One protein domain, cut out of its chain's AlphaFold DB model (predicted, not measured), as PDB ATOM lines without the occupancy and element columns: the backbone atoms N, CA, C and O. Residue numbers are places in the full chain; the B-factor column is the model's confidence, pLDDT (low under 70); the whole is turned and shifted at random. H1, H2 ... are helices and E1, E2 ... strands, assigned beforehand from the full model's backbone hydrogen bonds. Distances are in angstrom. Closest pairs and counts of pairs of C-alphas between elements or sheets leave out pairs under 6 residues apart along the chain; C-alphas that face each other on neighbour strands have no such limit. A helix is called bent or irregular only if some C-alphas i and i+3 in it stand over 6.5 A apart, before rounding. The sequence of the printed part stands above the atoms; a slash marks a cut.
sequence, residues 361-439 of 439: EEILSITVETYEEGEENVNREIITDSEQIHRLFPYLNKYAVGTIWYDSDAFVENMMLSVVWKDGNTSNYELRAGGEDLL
ATOM      1  N   GLU A 361     112.499 146.364 186.305       85.56
ATOM      2  CA  GLU A 361     113.000 146.817 185.003       85.56
ATOM      3  C   GLU A 361     113.980 147.994 185.097       85.56
ATOM      4  O   GLU A 361     114.614 148.327 184.096       85.56
ATOM      5  N   GLU A 362     114.111 148.643 186.249       86.69
ATOM      6  CA  GLU A 362     115.065 149.735 186.478       86.69
ATOM      7  C   GLU A 362     116.425 149.218 186.962       86.69
ATOM      8  O   GLU A 362     117.409 149.963 186.943       86.69
ATOM      9  N   ILE A 363     116.505 147.933 187.321       88.06
ATOM     10  CA  ILE A 363     117.736 147.262 187.727       88.06
ATOM     11  C   ILE A 363     118.535 146.876 186.477       88.06
ATOM     12  O   ILE A 363     118.017 146.300 185.518       88.06
ATOM     13  N   LEU A 364     119.817 147.234 186.476       91.81
ATOM     14  CA  LEU A 364     120.788 146.843 185.458       91.81
ATOM     15  C   LEU A 364     121.422 145.489 185.798       91.81
ATOM     16  O   LEU A 364     121.556 144.639 184.920       91.81
ATOM     17  N   SER A 365     121.820 145.305 187.056       92.75
ATOM     18  CA  SER A 365     122.407 144.063 187.560       92.75
ATOM     19  C   SER A 365     122.350 143.998 189.084       92.75
ATOM     20  O   SER A 365     122.345 145.038 189.741       92.75
ATOM     21  N   ILE A 366     122.402 142.793 189.642       92.62
ATOM     22  CA  ILE A 366     122.549 142.558 191.083       92.62
ATOM     23  C   ILE A 366     123.880 141.843 191.303       92.62
ATOM     24  O   ILE A 366     124.116 140.793 190.716       92.62
ATOM     25  N   THR A 367     124.760 142.420 192.115       93.12
ATOM     26  CA  THR A 367     125.984 141.750 192.570       93.12
ATOM     27  C   THR A 367     125.707 141.103 193.913       93.12
ATOM     28  O   THR A 367     125.329 141.802 194.844       93.12
ATOM     29  N   VAL A 368     125.891 139.797 194.017       91.81
ATOM     30  CA  VAL A 368     125.749 139.034 195.255       91.81
ATOM     31  C   VAL A 368     127.139 138.793 195.812       91.81
ATOM     32  O   VAL A 368     127.976 138.190 195.142       91.81
ATOM     33  N   GLU A 369     127.392 139.289 197.015       89.75
ATOM     34  CA  GLU A 369     128.621 139.059 197.763       89.75
ATOM     35  C   GLU A 369     128.317 138.114 198.929       89.75
ATOM     36  O   GLU A 369     127.490 138.442 199.776       89.75
ATOM     37  N   THR A 370     128.964 136.948 198.972       86.69
ATOM     38  CA  THR A 370     128.862 135.997 200.091       86.69
ATOM     39  C   THR A 370     130.178 135.900 200.850       86.69
ATOM     40  O   THR A 370     131.263 135.862 200.256       86.69
ATOM     41  N   TYR A 371     130.067 135.877 202.174       82.06
ATOM     42  CA  TYR A 371     131.178 135.803 203.113       82.06
ATOM     43  C   TYR A 371     131.197 134.407 203.747       82.06
ATOM     44  O   TYR A 371     130.192 133.950 204.282       82.06
ATOM     45  N   GLU A 372     132.329 133.710 203.697       76.00
ATOM     46  CA  GLU A 372     132.499 132.462 204.449       76.00
ATOM     47  C   GLU A 372     133.155 132.763 205.803       76.00
ATOM     48  O   GLU A 372     134.155 133.482 205.880       76.00
ATOM     49  N   GLU A 373     132.599 132.219 206.892       60.28
ATOM     50  CA  GLU A 373     133.160 132.397 208.233       60.28
ATOM     51  C   GLU A 373     134.619 131.916 208.294       60.28
ATOM     52  O   GLU A 373     134.921 130.731 208.145       60.28
ATOM     53  N   GLY A 374     135.538 132.844 208.578       61.91
ATOM     54  CA  GLY A 374     136.959 132.549 208.770       61.91
ATOM     55  C   GLY A 374     137.833 132.645 207.514       61.91
ATOM     56  O   GLY A 374     139.046 132.451 207.634       61.91
ATOM     57  N   GLU A 375     137.274 132.996 206.350       59.28
ATOM     58  CA  GLU A 375     138.041 133.303 205.138       59.28
ATOM     59  C   GLU A 375     137.993 134.803 204.788       59.28
ATOM     60  O   GLU A 375     136.967 135.460 204.906       59.28
ATOM     61  N   GLU A 376     139.112 135.367 204.312       59.84
ATOM     62  CA  GLU A 376     139.149 136.744 203.767       59.84
ATOM     63  C   GLU A 376     138.561 136.835 202.342       59.84
ATOM     64  O   GLU A 376     138.484 137.921 201.761       59.84
ATOM     65  N   ASN A 377     138.177 135.703 201.744       66.44
ATOM     66  CA  ASN A 377     137.694 135.644 200.371       66.44
ATOM     67  C   ASN A 377     136.186 135.906 200.312       66.44
ATOM     68  O   ASN A 377     135.394 135.183 200.905       66.44
ATOM     69  N   VAL A 378     135.796 136.912 199.531       77.25
ATOM     70  CA  VAL A 378     134.395 137.216 199.222       77.25
ATOM     71  C   VAL A 378     134.054 136.574 197.883       77.25
ATOM     72  O   VAL A 378     134.671 136.914 196.867       77.25
ATOM     73  N   ASN A 379     133.084 135.660 197.860       82.75
ATOM     74  CA  ASN A 379     132.562 135.143 196.599       82.75
ATOM     75  C   ASN A 379     131.612 136.183 195.988       82.75
ATOM     76  O   ASN A 379     130.845 136.825 196.704       82.75
ATOM     77  N   ARG A 380     131.715 136.402 194.674       88.44
ATOM     78  CA  ARG A 380     130.967 137.441 193.958       88.44
ATOM     79  C   ARG A 380     130.307 136.876 192.717       88.44
ATOM     80  O   ARG A 380     130.994 136.460 191.783       88.44
ATOM     81  N   GLU A 381     128.989 136.966 192.676       90.44
ATOM     82  CA  GLU A 381     128.177 136.627 191.514       90.44
ATOM     83  C   GLU A 381     127.480 137.877 190.975       90.44
ATOM     84  O   GLU A 381     127.050 138.732 191.739       90.44
ATOM     85  N   ILE A 382     127.385 138.013 189.648       93.31
ATOM     86  CA  ILE A 382     126.690 139.139 189.014       93.31
ATOM     87  C   ILE A 382     125.519 138.599 188.204       93.31
ATOM     88  O   ILE A 382     125.699 137.963 187.164       93.31
ATOM     89  N   ILE A 383     124.317 138.942 188.645       93.38
ATOM     90  CA  ILE A 383     123.060 138.605 187.996       93.38
ATOM     91  C   ILE A 383     122.684 139.738 187.045       93.38
ATOM     92  O   ILE A 383     122.519 140.890 187.448       93.38
ATOM     93  N   THR A 384     122.542 139.400 185.766       93.19
ATOM     94  CA  THR A 384     122.084 140.313 184.699       93.19
ATOM     95  C   THR A 384     120.835 139.800 183.985       93.19
ATOM     96  O   THR A 384     120.276 140.498 183.138       93.19
ATOM     97  N   ASP A 385     120.389 138.582 184.312       94.38
ATOM     98  CA  ASP A 385     119.198 137.995 183.718       94.38
ATOM     99  C   ASP A 385     117.936 138.690 184.235       94.38
ATOM    100  O   ASP A 385     117.688 138.784 185.438       94.38
ATOM    101  N   SER A 386     117.120 139.185 183.304       90.25
ATOM    102  CA  SER A 386     115.927 139.953 183.652       90.25
ATOM    103  C   SER A 386     114.894 139.097 184.384       90.25
ATOM    104  O   SER A 386     114.243 139.615 185.284       90.25
ATOM    105  N   GLU A 387     114.705 137.825 184.025       91.44
ATOM    106  CA  GLU A 387     113.701 136.970 184.670       91.44
ATOM    107  C   GLU A 387     114.107 136.657 186.115       91.44
ATOM    108  O   GLU A 387     113.287 136.784 187.028       91.44
ATOM    109  N   GLN A 388     115.386 136.341 186.337       91.88
ATOM    110  CA  GLN A 388     115.946 136.118 187.669       91.88
ATOM    111  C   GLN A 388     115.842 137.377 188.542       91.88
ATOM    112  O   GLN A 388     115.354 137.292 189.668       91.88
ATOM    113  N   ILE A 389     116.180 138.559 188.009       91.31
ATOM    114  CA  ILE A 389     116.020 139.843 188.718       91.31
ATOM    115  C   ILE A 389     114.560 140.076 189.118       91.31
ATOM    116  O   ILE A 389     114.298 140.450 190.257       91.31
ATOM    117  N   HIS A 390     113.596 139.826 188.225       88.50
ATOM    118  CA  HIS A 390     112.173 140.007 188.548       88.50
ATOM    119  C   HIS A 390     111.705 139.068 189.662       88.50
ATOM    120  O   HIS A 390     110.841 139.443 190.452       88.50
ATOM    121  N   ARG A 391     112.262 137.854 189.730       87.88
ATOM    122  CA  ARG A 391     111.947 136.884 190.784       87.88
ATOM    123  C   ARG A 391     112.617 137.219 192.113       87.88
ATOM    124  O   ARG A 391     111.989 137.010 193.142       87.88
ATOM    125  N   LEU A 392     113.845 137.741 192.089       87.75
ATOM    126  CA  LEU A 392     114.593 138.165 193.278       87.75
ATOM    127  C   LEU A 392     114.078 139.479 193.866       87.75
ATOM    128  O   LEU A 392     114.137 139.671 195.073       87.75
ATOM    129  N   PHE A 393     113.553 140.375 193.032       84.44
ATOM    130  CA  PHE A 393     113.129 141.719 193.423       84.44
ATOM    131  C   PHE A 393     112.247 141.794 194.687       84.44
ATOM    132  O   PHE A 393     112.534 142.635 195.535       84.44
ATOM    133  N   PRO A 394     111.231 140.928 194.889       81.00
ATOM    134  CA  PRO A 394     110.405 140.944 196.101       81.00
ATOM    135  C   PRO A 394     111.160 140.571 197.385       81.00
ATOM    136  O   PRO A 394     110.668 140.844 198.477       81.00
ATOM    137  N   TYR A 395     112.324 139.932 197.258       81.12
ATOM    138  CA  TYR A 395     113.179 139.525 198.372       81.12
ATOM    139  C   TYR A 395     114.276 140.552 198.673       81.12
ATOM    140  O   TYR A 395     114.933 140.438 199.703       81.12
ATOM    141  N   LEU A 396     114.480 141.560 197.817       80.50
ATOM    142  CA  LEU A 396     115.439 142.632 198.077       80.50
ATOM    143  C   LEU A 396     114.889 143.559 199.158       80.50
ATOM    144  O   LEU A 396     113.880 144.238 198.959       80.50
ATOM    145  N   ASN A 397     115.577 143.622 200.289       75.06
ATOM    146  CA  ASN A 397     115.183 144.461 201.408       75.06
ATOM    147  C   ASN A 397     116.350 145.345 201.818       75.06
ATOM    148  O   ASN A 397     117.463 144.866 202.002       75.06
ATOM    149  N   LYS A 398     116.121 146.648 201.945       72.12
ATOM    150  CA  LYS A 398     117.150 147.527 202.493       72.12
ATOM    151  C   LYS A 398     117.051 147.477 204.009       72.12
ATOM    152  O   LYS A 398     115.958 147.636 204.552       72.12
ATOM    153  N   TYR A 399     118.177 147.234 204.664       64.94
ATOM    154  CA  TYR A 399     118.258 147.313 206.113       64.94
ATOM    155  C   TYR A 399     117.887 148.733 206.551       64.94
ATOM    156  O   TYR A 399     118.498 149.701 206.098       64.94
ATOM    157  N   ALA A 400     116.860 148.847 207.387       65.75
ATOM    158  CA  ALA A 400     116.462 150.090 208.030       65.75
ATOM    159  C   ALA A 400     116.556 149.870 209.542       65.75
ATOM    160  O   ALA A 400     115.987 148.921 210.084       65.75
ATOM    161  N   VAL A 401     117.309 150.730 210.220       68.75
ATOM    162  CA  VAL A 401     117.542 150.670 211.673       68.75
ATOM    163  C   VAL A 401     116.356 151.282 212.418       68.75
ATOM    164  O   VAL A 401     116.056 150.934 213.565       68.75
ATOM    165  N   GLY A 402     115.682 152.223 211.760       68.12
ATOM    166  CA  GLY A 402     114.591 153.012 212.298       68.12
ATOM    167  C   GLY A 402     113.216 152.365 212.248       68.12
ATOM    168  O   GLY A 402     112.255 153.106 212.418       68.12
ATOM    169  N   THR A 403     113.084 151.060 211.980       79.06
ATOM    170  CA  THR A 403     111.765 150.422 211.819       79.06
ATOM    171  C   THR A 403     111.134 150.135 213.173       79.06
ATOM    172  O   THR A 403     111.818 149.849 214.154       79.06
ATOM    173  N   ILE A 404     109.799 150.167 213.250       82.62
ATOM    174  CA  ILE A 404     109.125 149.735 214.482       82.62
ATOM    175  C   ILE A 404     109.222 148.223 214.716       82.62
ATOM    176  O   ILE A 404     109.129 147.772 215.855       82.62
ATOM    177  N   TRP A 405     109.395 147.445 213.649       85.00
ATOM    178  CA  TRP A 405     109.343 145.990 213.669       85.00
ATOM    179  C   TRP A 405     110.649 145.409 213.137       85.00
ATOM    180  O   TRP A 405     110.930 145.498 211.939       85.00
ATOM    181  N   TYR A 406     111.423 144.803 214.032       79.00
ATOM    182  CA  TYR A 406     112.663 144.116 213.687       79.00
ATOM    183  C   TYR A 406     112.354 142.721 213.149       79.00
ATOM    184  O   TYR A 406     111.653 141.940 213.795       79.00
ATOM    185  N   ASP A 407     112.871 142.410 211.967       70.44
ATOM    186  CA  ASP A 407     112.666 141.142 211.263       70.44
ATOM    187  C   ASP A 407     113.974 140.330 211.403       70.44
ATOM    188  O   ASP A 407     114.941 140.599 210.701       70.44
ATOM    189  N   SER A 408     114.056 139.427 212.390       58.59
ATOM    190  CA  SER A 408     115.298 138.715 212.774       58.59
ATOM    191  C   SER A 408     115.620 137.529 211.868       58.59
ATOM    192  O   SER A 408     116.767 137.374 211.473       58.59
ATOM    193  N   ASP A 409     114.608 136.755 211.472       54.19
ATOM    194  CA  ASP A 409     114.755 135.599 210.568       54.19
ATOM    195  C   ASP A 409     114.510 135.963 209.100       54.19
ATOM    196  O   ASP A 409     114.320 135.108 208.231       54.19
ATOM    197  N   ALA A 410     114.423 137.258 208.811       59.44
ATOM    198  CA  ALA A 410     114.007 137.691 207.501       59.44
ATOM    199  C   ALA A 410     115.130 137.665 206.489       59.44
ATOM    200  O   ALA A 410     114.768 137.791 205.334       59.44
ATOM    201  N   PHE A 411     116.409 137.514 206.856       71.56
ATOM    202  CA  PHE A 411     117.531 137.736 205.941       71.56
ATOM    203  C   PHE A 411     118.524 136.576 205.885       71.56
ATOM    204  O   PHE A 411     118.749 135.870 206.861       71.56
ATOM    205  N   VAL A 412     119.132 136.398 204.715       77.12
ATOM    206  CA  VAL A 412     120.197 135.422 204.488       77.12
ATOM    207  C   VAL A 412     121.486 135.943 205.117       77.12
ATOM    208  O   VAL A 412     122.015 136.975 204.701       77.12
ATOM    209  N   GLU A 413     121.992 135.229 206.120       77.81
ATOM    210  CA  GLU A 413     123.235 135.590 206.801       77.81
ATOM    211  C   GLU A 413     124.444 135.563 205.856       77.81
ATOM    212  O   GLU A 413     124.496 134.806 204.884       77.81
ATOM    213  N   ASN A 414     125.456 136.375 206.179       81.12
ATOM    214  CA  ASN A 414     126.727 136.441 205.454       81.12
ATOM    215  C   ASN A 414     126.579 136.717 203.947       81.12
ATOM    216  O   ASN A 414     127.415 136.298 203.142       81.12
ATOM    217  N   MET A 415     125.534 137.448 203.557       84.44
ATOM    218  CA  MET A 415     125.268 137.817 202.174       84.44
ATOM    219  C   MET A 415     124.903 139.299 202.063       84.44
ATOM    220  O   MET A 415     124.088 139.810 202.825       84.44
ATOM    221  N   MET A 416     125.482 139.991 201.084       85.81
ATOM    222  CA  MET A 416     125.153 141.378 200.754       85.81
ATOM    223  C   MET A 416     124.891 141.510 199.256       85.81
ATOM    224  O   MET A 416     125.639 140.986 198.431       85.81
ATOM    225  N   LEU A 417     123.827 142.222 198.891       88.31
ATOM    226  CA  LEU A 417     123.433 142.430 197.504       88.31
ATOM    227  C   LEU A 417     123.671 143.886 197.127       88.31
ATOM    228  O   LEU A 417     123.137 144.795 197.747       88.31
ATOM    229  N   SER A 418     124.443 144.121 196.074       89.75
ATOM    230  CA  SER A 418     124.643 145.447 195.501       89.75
ATOM    231  C   SER A 418     123.851 145.565 194.200       89.75
ATOM    232  O   SER A 418     124.187 144.953 193.181       89.75
ATOM    233  N   VAL A 419     122.764 146.328 194.238       88.38
ATOM    234  CA  VAL A 419     121.877 146.569 193.097       88.38
ATOM    235  C   VAL A 419     122.408 147.761 192.317       88.38
ATOM    236  O   VAL A 419     122.497 148.871 192.839       88.38
ATOM    237  N   VAL A 420     122.755 147.530 191.054       89.56
ATOM    238  CA  VAL A 420     123.148 148.577 190.111       89.56
ATOM    239  C   VAL A 420     121.926 148.955 189.291       89.56
ATOM    240  O   VAL A 420     121.321 148.106 188.634       89.56
ATOM    241  N   TRP A 421     121.576 150.232 189.306       87.50
ATOM    242  CA  TRP A 421     120.421 150.786 188.609       87.50
ATOM    243  C   TRP A 421     120.806 151.292 187.217       87.50
ATOM    244  O   TRP A 421     121.955 151.653 186.946       87.50
ATOM    245  N   LYS A 422     119.832 151.358 186.306       88.25
ATOM    246  CA  LYS A 422     120.039 151.845 184.929       88.25
ATOM    247  C   LYS A 422     120.447 153.316 184.839       88.25
ATOM    248  O   LYS A 422     121.005 153.719 183.820       88.25
ATOM    249  N   ASP A 423     120.171 154.108 185.872       83.38
ATOM    250  CA  ASP A 423     120.609 155.503 185.975       83.38
ATOM    251  C   ASP A 423     122.069 155.647 186.452       83.38
ATOM    252  O   ASP A 423     122.591 156.759 186.499       83.38
ATOM    253  N   GLY A 424     122.743 154.528 186.746       81.00
ATOM    254  CA  GLY A 424     124.142 154.469 187.166       81.00
ATOM    255  C   GLY A 424     124.357 154.513 188.678       81.00
ATOM    256  O   GLY A 424     125.504 154.422 189.110       81.00
ATOM    257  N   ASN A 425     123.294 154.633 189.479       81.56
ATOM    258  CA  ASN A 425     123.396 154.547 190.933       81.56
ATOM    259  C   ASN A 425     123.562 153.094 191.397       81.56
ATOM    260  O   ASN A 425     123.145 152.154 190.716       81.56
ATOM    261  N   THR A 426     124.129 152.916 192.588       84.06
ATOM    262  CA  THR A 426     124.264 151.614 193.250       84.06
ATOM    263  C   THR A 426     123.708 151.708 194.662       84.06
ATOM    264  O   THR A 426     123.968 152.696 195.350       84.06
ATOM    265  N   SER A 427     122.981 150.688 195.110       80.12
ATOM    266  CA  SER A 427     122.490 150.602 196.491       80.12
ATOM    267  C   SER A 427     122.645 149.193 197.039       80.12
ATOM    268  O   SER A 427     122.545 148.212 196.304       80.12
ATOM    269  N   ASN A 428     122.898 149.110 198.342       83.75
ATOM    270  CA  ASN A 428     123.068 147.844 199.037       83.75
ATOM    271  C   ASN A 428     121.741 147.385 199.643       83.75
ATOM    272  O   ASN A 428     120.971 148.193 200.169       83.75
ATOM    273  N   TYR A 429     121.510 146.085 199.552       81.38
ATOM    274  CA  TYR A 429     120.334 145.365 199.999       81.38
ATOM    275  C   TYR A 429     120.776 144.095 200.722       81.38
ATOM    276  O   TYR A 429     121.827 143.521 200.431       81.38
ATOM    277  N   GLU A 430     119.936 143.643 201.635       81.88
ATOM    278  CA  GLU A 430     119.949 142.296 202.180       81.88
ATOM    279  C   GLU A 430     118.957 141.443 201.387       81.88
ATOM    280  O   GLU A 430     117.991 141.949 200.797       81.88
ATOM    281  N   LEU A 431     119.209 140.137 201.346       83.25
ATOM    282  CA  LEU A 431     118.293 139.191 200.725       83.25
ATOM    283  C   LEU A 431     117.389 138.609 201.786       83.25
ATOM    284  O   LEU A 431     117.888 138.083 202.777       83.25
ATOM    285  N   ARG A 432     116.076 138.669 201.561       79.56
ATOM    286  CA  ARG A 432     115.142 137.999 202.450       79.56
ATOM    287  C   ARG A 432     115.239 136.477 202.343       79.56
ATOM    288  O   ARG A 432     115.388 135.966 201.234       79.56
ATOM    289  N   ALA A 433     115.066 135.774 203.461       77.06
ATOM    290  CA  ALA A 433     114.983 134.318 203.522       77.06
ATOM    291  C   ALA A 433     113.923 133.769 202.542       77.06
ATOM    292  O   ALA A 433     112.846 134.352 202.355       77.06
ATOM    293  N   GLY A 434     114.242 132.652 201.891       79.50
ATOM    294  CA  GLY A 434     113.540 132.106 200.727       79.50
ATOM    295  C   GLY A 434     113.936 132.738 199.384       79.50
ATOM    296  O   GLY A 434     113.498 132.256 198.338       79.50
ATOM    297  N   GLY A 435     114.739 133.806 199.382       80.44
ATOM    298  CA  GLY A 435     115.295 134.419 198.175       80.44
ATOM    299  C   GLY A 435     116.555 133.709 197.675       80.44
ATOM    300  O   GLY A 435     116.850 133.745 196.483       80.44
ATOM    301  N   GLU A 436     117.269 133.025 198.566       84.44
ATOM    302  CA  GLU A 436     118.473 132.238 198.290       84.44
ATOM    303  C   GLU A 436     118.223 131.078 197.321       84.44
ATOM    304  O   GLU A 436     119.115 130.737 196.557       84.44
ATOM    305  N   ASP A 437     116.999 130.542 197.266       85.38
ATOM    306  CA  ASP A 437     116.593 129.512 196.295       85.38
ATOM    307  C   ASP A 437     116.578 130.024 194.836       85.38
ATOM    308  O   ASP A 437     116.363 129.257 193.890       85.38
ATOM    309  N   LEU A 438     116.711 131.342 194.648       83.56
ATOM    310  CA  LEU A 438     116.697 132.024 193.354       83.56
ATOM    311  C   LEU A 438     118.092 132.474 192.898       83.56
ATOM    312  O   LEU A 438     118.202 132.991 191.779       83.56
ATOM    313  N   LEU A 439     119.108 132.311 193.750       83.94
ATOM    314  CA  LEU A 439     120.530 132.475 193.446       83.94
ATOM    315  C   LEU A 439     121.087 131.134 192.963       83.94
ATOM    316  O   LEU A 439     121.669 131.121 191.857       83.94
TER     317      LEU A 439
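This is residues 361 to 439 of the 439 residues of an uncharacterized protein of Coprococcus sp. AF21-14LB (UniProt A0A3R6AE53). A strongly twisted antiparallel sheet, E2-E1-E3-E4, has helix H1 slanting over one face; residues 400 to 406 stick out. Mixed in class, E1, E2, H1, E3, E4 follow along the chain, with under half of the 79 printed residues. It is compact, radius of gyration of the C-alphas 12.8 A, spans 34 by 30 by 24 A.

Start at E1, residues 363 to 371, a hairpin with E2, 378 to 383; E3, 415 to 421, makes another with E4, 426 to 431. N 368 and O 381, N 417 and O 429 are each 2.8 A apart. H1, 386 to 395, is on the sheet, its closest C-alpha to E1, 389, lying 7.5 A from C-alpha 366. Only just irregular, C-alphas 391 and 394 being 6.9 A apart, H1 has 4 of 6 O i to N i+4 pairs within hydrogen-bond range.

Find C-alpha 363, beginning E1, at (117.736, 147.262, 187.727); C-alpha 431, ending E4, at (118.293, 139.191, 200.725).

The printed part has no cut; the link H1 to E3 is long; 12 residues have pLDDT under 70.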